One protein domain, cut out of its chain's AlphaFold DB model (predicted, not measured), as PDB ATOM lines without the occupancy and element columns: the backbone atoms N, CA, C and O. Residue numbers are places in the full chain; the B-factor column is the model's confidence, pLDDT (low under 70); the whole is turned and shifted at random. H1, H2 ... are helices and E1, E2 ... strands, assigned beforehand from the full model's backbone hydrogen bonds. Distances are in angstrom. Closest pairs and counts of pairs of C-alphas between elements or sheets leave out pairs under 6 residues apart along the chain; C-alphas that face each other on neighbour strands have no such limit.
ATOM      1  N   SER A 109     189.554 142.336  56.606       45.22
ATOM      2  CA  SER A 109     189.237 141.208  57.491       45.22
ATOM      3  C   SER A 109     190.305 140.727  58.492       45.22
ATOM      4  O   SER A 109     191.305 140.130  58.098       45.22
ATOM      5  N   SER A 110     190.009 140.862  59.796       35.75
ATOM      6  CA  SER A 110     189.966 139.758  60.795       35.75
ATOM      7  C   SER A 110     190.251 140.177  62.247       35.75
ATOM      8  O   SER A 110     190.017 139.380  63.149       35.75
ATOM      9  N   THR A 111     190.636 141.425  62.535       36.09
ATOM     10  CA  THR A 111     190.805 141.885  63.930       36.09
ATOM     11  C   THR A 111     189.868 143.037  64.278       36.09
ATOM     12  O   THR A 111     190.081 144.187  63.901       36.09
ATOM     13  N   CYS A 112     188.826 142.719  65.050       42.19
ATOM     14  CA  CYS A 112     187.775 143.619  65.539       42.19
ATOM     15  C   CYS A 112     188.256 144.812  66.398       42.19
ATOM     16  O   CYS A 112     187.425 145.632  66.782       42.19
ATOM     17  N   SER A 113     189.553 144.944  66.704       49.97
ATOM     18  CA  SER A 113     190.073 145.985  67.605       49.97
ATOM     19  C   SER A 113     190.165 147.376  66.959       49.97
ATOM     20  O   SER A 113     189.850 148.364  67.614       49.97
ATOM     21  N   GLY A 114     190.519 147.484  65.673       52.06
ATOM     22  CA  GLY A 114     190.775 148.784  65.026       52.06
ATOM     23  C   GLY A 114     189.530 149.660  64.832       52.06
ATOM     24  O   GLY A 114     189.582 150.872  65.020       52.06
ATOM     25  N   LYS A 115     188.382 149.050  64.507       53.69
ATOM     26  CA  LYS A 115     187.121 149.788  64.325       53.69
ATOM     27  C   LYS A 115     186.464 150.181  65.652       53.69
ATOM     28  O   LYS A 115     185.829 151.227  65.707       53.69
ATOM     29  N   GLY A 116     186.643 149.390  66.714       57.53
ATOM     30  CA  GLY A 116     186.166 149.747  68.056       57.53
ATOM     31  C   GLY A 116     186.859 150.997  68.601       57.53
ATOM     32  O   GLY A 116     186.194 151.910  69.082       57.53
ATOM     33  N   ILE A 117     188.176 151.099  68.397       58.31
ATOM     34  CA  ILE A 117     188.976 152.271  68.783       58.31
ATOM     35  C   ILE A 117     188.503 153.539  68.045       58.31
ATOM     36  O   ILE A 117     188.400 154.604  68.648       58.31
ATOM     37  N   ALA A 118     188.134 153.438  66.762       60.50
ATOM     38  CA  ALA A 118     187.632 154.579  65.988       60.50
ATOM     39  C   ALA A 118     186.296 155.152  66.518       60.50
ATOM     40  O   ALA A 118     186.063 156.361  66.435       60.50
ATOM     41  N   VAL A 119     185.425 154.311  67.088       63.50
ATOM     42  CA  VAL A 119     184.161 154.748  67.713       63.50
ATOM     43  C   VAL A 119     184.439 155.525  69.003       63.50
ATOM     44  O   VAL A 119     183.894 156.609  69.208       63.50
ATOM     45  N   GLU A 120     185.354 155.041  69.842       67.38
ATOM     46  CA  GLU A 120     185.738 155.745  71.070       67.38
ATOM     47  C   GLU A 120     186.422 157.091  70.778       67.38
ATOM     48  O   GLU A 120     186.074 158.106  71.384       67.38
ATOM     49  N   CYS A 121     187.329 157.135  69.794       63.78
ATOM     50  CA  CYS A 121     188.044 158.355  69.400       63.78
ATOM     51  C   CYS A 121     187.144 159.445  68.795       63.78
ATOM     52  O   CYS A 121     187.561 160.598  68.720       63.78
ATOM     53  N   THR A 122     185.922 159.112  68.372       65.81
ATOM     54  CA  THR A 122     184.942 160.078  67.842       65.81
ATOM     55  C   THR A 122     183.920 160.540  68.886       65.81
ATOM     56  O   THR A 122     182.933 161.192  68.552       65.81
ATOM     57  N   GLY A 123     184.165 160.243  70.168       72.38
ATOM     58  CA  GLY A 123     183.338 160.686  71.293       72.38
ATOM     59  C   GLY A 123     182.208 159.723  71.671       72.38
ATOM     60  O   GLY A 123     181.514 159.966  72.659       72.38
ATOM     61  N   TYR A 124     182.054 158.608  70.953       83.00
ATOM     62  CA  TYR A 124     181.050 157.562  71.186       83.00
ATOM     63  C   TYR A 124     181.576 156.468  72.130       83.00
ATOM     64  O   TYR A 124     181.431 155.276  71.878       83.00
ATOM     65  N   ALA A 125     182.220 156.870  73.226       85.81
ATOM     66  CA  ALA A 125     182.736 155.930  74.218       85.81
ATOM     67  C   ALA A 125     181.612 155.135  74.909       85.81
ATOM     68  O   ALA A 125     180.465 155.593  74.995       85.81
ATOM     69  N   LEU A 126     181.956 153.966  75.460       89.69
ATOM     70  CA  LEU A 126     181.041 153.186  76.295       89.69
ATOM     71  C   LEU A 126     180.447 154.061  77.411       89.69
ATOM     72  O   LEU A 126     181.121 154.889  78.024       89.69
ATOM     73  N   GLY A 127     179.153 153.896  77.657       88.31
ATOM     74  CA  GLY A 127     178.401 154.659  78.642       88.31
ATOM     75  C   GLY A 127     177.957 156.055  78.194       88.31
ATOM     76  O   GLY A 127     177.305 156.749  78.973       88.31
ATOM     77  N   ARG A 128     178.256 156.488  76.964       90.69
ATOM     78  CA  ARG A 128     177.754 157.764  76.433       90.69
ATOM     79  C   ARG A 128     176.307 157.654  75.968       90.69
ATOM     80  O   ARG A 128     175.918 156.659  75.357       90.69
ATOM     81  N   ASN A 129     175.539 158.711  76.229       92.88
ATOM     82  CA  ASN A 129     174.183 158.848  75.711       92.88
ATOM     83  C   ASN A 129     174.244 159.300  74.253       92.88
ATOM     84  O   ASN A 129     174.970 160.232  73.896       92.88
ATOM     85  N   VAL A 130     173.477 158.628  73.410       94.12
ATOM     86  CA  VAL A 130     173.409 158.849  71.973       94.12
ATOM     87  C   VAL A 130     171.961 159.004  71.551       94.12
ATOM     88  O   VAL A 130     171.061 158.363  72.085       94.12
ATOM     89  N   ARG A 131     171.736 159.878  70.578       94.44
ATOM     90  CA  ARG A 131     170.426 160.122  69.992       94.44
ATOM     91  C   ARG A 131     170.502 159.943  68.491       94.44
ATOM     92  O   ARG A 131     171.297 160.613  67.828       94.44
ATOM     93  N   ARG A 132     169.648 159.089  67.950       94.25
ATOM     94  CA  ARG A 132     169.507 158.896  66.515       94.25
ATOM     95  C   ARG A 132     168.873 160.129  65.887       94.25
ATOM     96  O   ARG A 132     167.917 160.705  66.402       94.25
ATOM     97  N   ARG A 133     169.442 160.612  64.785       92.06
ATOM     98  CA  ARG A 133     169.031 161.890  64.189       92.06
ATOM     99  C   ARG A 133     167.680 161.815  63.491       92.06
ATOM    100  O   ARG A 133     166.960 162.817  63.546       92.06
ATOM    101  N   ALA A 134     167.381 160.675  62.869       93.25
ATOM    102  CA  ALA A 134     166.203 160.455  62.034       93.25
ATOM    103  C   ALA A 134     164.896 160.479  62.840       93.25
ATOM    104  O   ALA A 134     163.993 161.245  62.522       93.25
ATOM    105  N   ASP A 135     164.830 159.694  63.911       91.94
ATOM    106  CA  ASP A 135     163.628 159.438  64.718       91.94
ATOM    107  C   ASP A 135     163.735 159.980  66.156       91.94
ATOM    108  O   ASP A 135     162.772 159.927  66.910       91.94
ATOM    109  N   LYS A 136     164.888 160.558  66.528       92.00
ATOM    110  CA  LYS A 136     165.195 161.059  67.880       92.00
ATOM    111  C   LYS A 136     165.244 159.978  68.954       92.00
ATOM    112  O   LYS A 136     165.306 160.340  70.126       92.00
ATOM    113  N   THR A 137     165.314 158.702  68.581       93.94
ATOM    114  CA  THR A 137     165.477 157.606  69.535       93.94
ATOM    115  C   THR A 137     166.756 157.788  70.345       93.94
ATOM    116  O   THR A 137     167.822 158.067  69.792       93.94
ATOM    117  N   THR A 138     166.648 157.650  71.660       93.75
ATOM    118  CA  THR A 138     167.743 157.825  72.614       93.75
ATOM    119  C   THR A 138     168.143 156.500  73.244       93.75
ATOM    120  O   THR A 138     167.351 155.563  73.355       93.75
ATOM    121  N   GLY A 139     169.414 156.418  73.612       94.31
ATOM    122  CA  GLY A 139     169.953 155.284  74.337       94.31
ATOM    123  C   GLY A 139     171.387 155.524  74.775       94.31
ATOM    124  O   GLY A 139     171.950 156.605  74.592       94.31
ATOM    125  N   LYS A 140     172.002 154.487  75.330       95.50
ATOM    126  CA  LYS A 140     173.354 154.506  75.876       95.50
ATOM    127  C   LYS A 140     174.205 153.431  75.217       95.50
ATOM    128  O   LYS A 140     173.787 152.279  75.120       95.50
ATOM    129  N   ILE A 141     175.409 153.790  74.780       93.56
ATOM    130  CA  ILE A 141     176.349 152.808  74.223       93.56
ATOM    131  C   ILE A 141     176.758 151.847  75.335       93.56
ATOM    132  O   ILE A 141     177.312 152.270  76.350       93.56
ATOM    133  N   GLN A 142     176.494 150.561  75.140       93.50
ATOM    134  CA  GLN A 142     176.766 149.523  76.126       93.50
ATOM    135  C   GLN A 142     178.004 148.702  75.766       93.50
ATOM    136  O   GLN A 142     178.785 148.366  76.651       93.50
ATOM    137  N   ASP A 143     178.180 148.380  74.484       91.81
ATOM    138  CA  ASP A 143     179.254 147.500  74.020       91.81
ATOM    139  C   ASP A 143     179.608 147.789  72.551       91.81
ATOM    140  O   ASP A 143     178.769 148.264  71.778       91.81
ATOM    141  N   VAL A 144     180.840 147.475  72.150       88.75
ATOM    142  CA  VAL A 144     181.307 147.549  70.759       88.75
ATOM    143  C   VAL A 144     182.055 146.262  70.430       88.75
ATOM    144  O   VAL A 144     183.196 146.061  70.844       88.75
ATOM    145  N   LYS A 145     181.427 145.374  69.654       86.50
ATOM    146  CA  LYS A 145     182.017 144.082  69.268       86.50
ATOM    147  C   LYS A 145     181.576 143.646  67.879       86.50
ATOM    148  O   LYS A 145     180.467 143.931  67.442       86.50
ATOM    149  N   GLY A 146     182.459 142.943  67.171       82.88
ATOM    150  CA  GLY A 146     182.140 142.354  65.865       82.88
ATOM    151  C   GLY A 146     181.753 143.368  64.781       82.88
ATOM    152  O   GLY A 146     180.961 143.041  63.908       82.88
ATOM    153  N   GLY A 147     182.263 144.604  64.846       84.12
ATOM    154  CA  GLY A 147     181.897 145.662  63.893       84.12
ATOM    155  C   GLY A 147     180.534 146.316  64.155       84.12
ATOM    156  O   GLY A 147     180.072 147.111  63.332       84.12
ATOM    157  N   LEU A 148     179.907 146.001  65.291       88.81
ATOM    158  CA  LEU A 148     178.620 146.534  65.722       88.81
ATOM    159  C   LEU A 148     178.765 147.301  67.041       88.81
ATOM    160  O   LEU A 148     179.538 146.920  67.922       88.81
ATOM    161  N   VAL A 149     177.979 148.361  67.174       91.50
ATOM    162  CA  VAL A 149     177.761 149.133  68.394       91.50
ATOM    163  C   VAL A 149     176.408 148.726  68.963       91.50
ATOM    164  O   VAL A 149     175.388 148.768  68.272       91.50
ATOM    165  N   TYR A 150     176.412 148.302  70.220       94.62
ATOM    166  CA  TYR A 150     175.229 147.879  70.955       94.62
ATOM    167  C   TYR A 150     174.761 149.054  71.806       94.62
ATOM    168  O   TYR A 150     175.484 149.514  72.693       94.62
ATOM    169  N   ILE A 151     173.569 149.559  71.505       95.12
ATOM    170  CA  ILE A 151     172.980 150.725  72.161       95.12
ATOM    171  C   ILE A 151     171.775 150.245  72.963       95.12
ATOM    172  O   ILE A 151     170.800 149.761  72.393       95.12
ATOM    173  N   GLN A 152     171.844 150.395  74.280       96.12
ATOM    174  CA  GLN A 152     170.717 150.186  75.176       96.12
ATOM    175  C   GLN A 152     169.764 151.371  75.021       96.12
ATOM    176  O   GLN A 152     170.093 152.476  75.442       96.12
ATOM    177  N   LEU A 153     168.621 151.161  74.378       95.31
ATOM    178  CA  LEU A 153     167.595 152.183  74.210       95.31
ATOM    179  C   LEU A 153     166.908 152.469  75.544       95.31
ATOM    180  O   LEU A 153     166.809 151.587  76.403       95.31
ATOM    181  N   ASP A 154     166.368 153.679  75.677       89.62
ATOM    182  CA  ASP A 154     165.603 154.083  76.862       89.62
ATOM    183  C   ASP A 154     164.320 153.243  77.044       89.62
ATOM    184  O   ASP A 154     163.797 153.151  78.151       89.62
ATOM    185  N   SER A 155     163.840 152.572  75.984       88.19
ATOM    186  CA  SER A 155     162.737 151.598  76.049       88.19
ATOM    187  C   SER A 155     163.095 150.300  76.784       88.19
ATOM    188  O   SER A 155     162.202 149.521  77.102       88.19
ATOM    189  N   GLY A 156     164.383 150.042  77.033       87.25
ATOM    190  CA  GLY A 156     164.877 148.764  77.551       87.25
ATOM    191  C   GLY A 156     165.363 147.791  76.468       87.25
ATOM    192  O   GLY A 156     166.026 146.807  76.797       87.25
ATOM    193  N   ASP A 157     165.148 148.087  75.184       92.69
ATOM    194  CA  ASP A 157     165.634 147.256  74.075       92.69
ATOM    195  C   ASP A 157     167.110 147.512  73.744       92.69
ATOM    196  O   ASP A 157     167.632 148.605  73.951       92.69
ATOM    197  N   VAL A 158     167.787 146.523  73.152       94.50
ATOM    198  CA  VAL A 158     169.166 146.680  72.657       94.50
ATOM    199  C   VAL A 158     169.168 146.788  71.136       94.50
ATOM    200  O   VAL A 158     168.943 145.804  70.426       94.50
ATOM    201  N   ALA A 159     169.491 147.975  70.626       93.88
ATOM    202  CA  ALA A 159     169.716 148.200  69.207       93.88
ATOM    203  C   ALA A 159     171.134 147.761  68.810       93.88
ATOM    204  O   ALA A 159     172.111 148.047  69.506       93.88
ATOM    205  N   LYS A 160     171.249 147.070  67.671       94.50
ATOM    206  CA  LYS A 160     172.530 146.665  67.079       94.50
ATOM    207  C   LYS A 160     172.769 147.493  65.828       94.50
ATOM    208  O   LYS A 160     172.082 147.297  64.830       94.50
ATOM    209  N   GLU A 161     173.741 148.395  65.875       93.06
ATOM    210  CA  GLU A 161     174.045 149.290  64.758       93.06
ATOM    211  C   GLU A 161     175.452 149.056  64.229       93.06
ATOM    212  O   GLU A 161     176.391 148.824  64.984       93.06
ATOM    213  N   SER A 162     175.627 149.123  62.914       91.19
ATOM    214  CA  SER A 162     176.961 149.052  62.317       91.19
ATOM    215  C   SER A 162     177.788 150.275  62.700       91.19
ATOM    216  O   SER A 162     177.278 151.398  62.660       91.19
ATOM    217  N   ILE A 163     179.080 150.076  62.969       87.56
ATOM    218  CA  ILE A 163     180.027 151.163  63.272       87.56
ATOM    219  C   ILE A 163     179.975 152.280  62.216       87.56
ATOM    220  O   ILE A 163     180.009 153.457  62.567       87.56
ATOM    221  N   ASP A 164     179.797 151.931  60.941       86.75
ATOM    222  CA  ASP A 164     179.749 152.899  59.840       86.75
ATOM    223  C   ASP A 164     178.570 153.884  59.957       86.75
ATOM    224  O   ASP A 164     178.707 155.045  59.586       86.75
ATOM    225  N   LYS A 165     177.443 153.476  60.557       87.00
ATOM    226  CA  LYS A 165     176.301 154.374  60.821       87.00
ATOM    227  C   LYS A 165     176.569 155.336  61.976       87.00
ATOM    228  O   LYS A 165     176.122 156.482  61.949       87.00
ATOM    229  N   ILE A 166     177.317 154.887  62.985       86.81
ATOM    230  CA  ILE A 166     177.738 155.730  64.111       86.81
ATOM    231  C   ILE A 166     178.719 156.796  63.615       86.81
ATOM    232  O   ILE A 166     178.508 157.987  63.836       86.81
ATOM    233  N   LEU A 167     179.739 156.377  62.860       83.69
ATOM    234  CA  LEU A 167     180.731 157.273  62.260       83.69
ATOM    235  C   LEU A 167     180.137 158.148  61.139       83.69
ATOM    236  O   LEU A 167     180.624 159.248  60.891       83.69
ATOM    237  N   GLY A 168     179.063 157.688  60.494       85.06
ATOM    238  CA  GLY A 168     178.295 158.406  59.475       85.06
ATOM    239  C   GLY A 168     177.367 159.501  60.011       85.06
ATOM    240  O   GLY A 168     176.583 160.055  59.247       85.06
ATOM    241  N   ASN A 169     177.447 159.838  61.305       83.62
ATOM    242  CA  ASN A 169     176.615 160.842  61.979       83.62
ATOM    243  C   ASN A 169     175.109 160.522  62.036       83.62
ATOM    244  O   ASN A 169     174.323 161.426  62.328       83.62
ATOM    245  N   GLU A 170     174.674 159.276  61.811       91.00
ATOM    246  CA  GLU A 170     173.259 158.906  62.001       91.00
ATOM    247  C   GLU A 170     172.842 158.983  63.470       91.00
ATOM    248  O   GLU A 170     171.690 159.279  63.792       91.00
ATOM    249  N   TRP A 171     173.804 158.769  64.360       92.69
ATOM    250  CA  TRP A 171     173.686 158.991  65.790       92.69
ATOM    251  C   TRP A 171     174.469 160.241  66.184       92.69
ATOM    252  O   TRP A 171     175.342 160.707  65.455       92.69
ATOM    253  N   ALA A 172     174.107 160.833  67.315       92.12
ATOM    254  CA  ALA A 172     174.796 161.977  67.885       92.12
ATOM    255  C   ALA A 172     174.925 161.786  69.391       92.12
ATOM    256  O   ALA A 172     173.917 161.571  70.067       92.12
ATOM    257  N   VAL A 173     176.143 161.892  69.917       91.38
ATOM    258  CA  VAL A 173     176.362 161.955  71.366       91.38
ATOM    259  C   VAL A 173     175.670 163.201  71.907       91.38
ATOM    260  O   VAL A 173     175.777 164.284  71.327       91.38
ATOM    261  N   PHE A 174     174.949 163.057  73.012       91.00
ATOM    262  CA  PHE A 174     174.342 164.183  73.708       91.00
ATOM    263  C   PHE A 174     174.469 164.004  75.217       91.00
ATOM    264  O   PHE A 174     174.602 162.890  75.721       91.00
ATOM    265  N   THR A 175     174.419 165.111  75.944       87.88
ATOM    266  CA  THR A 175     174.243 165.091  77.396       87.88
ATOM    267  C   THR A 175     172.749 165.262  77.655       87.88
ATOM    268  O   THR A 175     172.192 166.271  77.207       87.88
ATOM    269  N   PRO A 176     172.068 164.293  78.296       85.50
ATOM    270  CA  PRO A 176     170.683 164.464  78.709       85.50
ATOM    271  C   PRO A 176     170.543 165.744  79.524       85.50
ATOM    272  O   PRO A 176     171.461 166.118  80.256       85.50
ATOM    273  N   LYS A 177     169.408 166.433  79.384       82.19
ATOM    274  CA  LYS A 177     169.109 167.543  80.286       82.19
ATOM    275  C   LYS A 177     169.015 166.955  81.690       82.19
ATOM    276  O   LYS A 177     168.219 166.041  81.887       82.19
TER     277      LYS A 177
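AT A GLANCE: This is residues 109 to 177 of the 381 residues of the protein "Hypothetical protein" of Symbiodinium sp. CCMP2592 (UniProt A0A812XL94). A strongly twisted sheet of five strands curls like part of a small barrel that stays open, its edge strands E4 and E5 being apart. The short helix H2 leads from E4 to E5 beside the strands, and the helix H1 touches H2 and only grazes the sheet. The printed part has 69 residues with two named helices and five named strands, along the chain H1 E1 E2 E3 E4 H2 E5; the sheet's order is E4 E3 E2 E1 E5, antiparallel throughout, and the class is mixed, helices and strands. The whole is compact, with a radius of gyration of the C-alphas of 11.3 A, yet elongated in outline, spanning 37 by 21 by 20 A.

IN THESE COORDINATES: The longest strand, E2, covers residues 138 to 145, measures 20.1 A and bends by 58 degrees at residue 142. E3, residues 148 to 153, measures 15.0 A, and E4, residues 158 to 162, measures 13.2 A. E1, residues 129 to 132, measures 10.3 A; E5, residues 171 to 173, measures 6.9 A and ends with C-alpha 173 at (176.362, 161.955, 71.366). H1, residues 113 to 121, measures 12.7 A and begins with C-alpha 113 at (190.073, 145.985, 67.605). H2, residues 163 to 167, measures 6.2 A.

HOW THE PARTS SIT: E1, E2, E3 and E4 form a meander, each strand the antiparallel neighbour of the one before, and each successive two are a hairpin. E3 and E2 stand at 149 degrees, with N 142 and O 150 at 2.8 A, within hydrogen-bond range. E4 and E3 also stand at 149 degrees, with N 149 and O 161 at 2.7 A. Between E2 and E1, N 130 and O 139 are 2.8 A apart. E1 and E5 are antiparallel at 152 degrees, with N 131 and O 172 at 2.8 A. From edge to edge the strands' lines turn by 108 degrees. H2 is on the sheet at a height of 6.8 A, but over none of its strands; its closest C-alphas to E3 are Ile 163 and Leu 148, 5.4 A apart. H1 only grazes the sheet, with residues 113 to 120; its closest C-alphas to E2 are Gly 116 and Val 144, 6.0 A apart. H1 and H2 touch, closest at the C-alphas of Val 119 and Leu 167, 6.9 A apart. In both helices every O i to N i+4 pair is within hydrogen-bond range.

THE WHOLE: The two C-alphas farthest apart are those of Ser 109 and Lys 177, the first and last printed, 40.2 A. The printed part has no cut. The link from H1 to E1 is short, the others are tight, and there is no long link. The mean pLDDT of the printed part is 82.7; residues 109 to 122 are under 70, and H1 has a mean of 59.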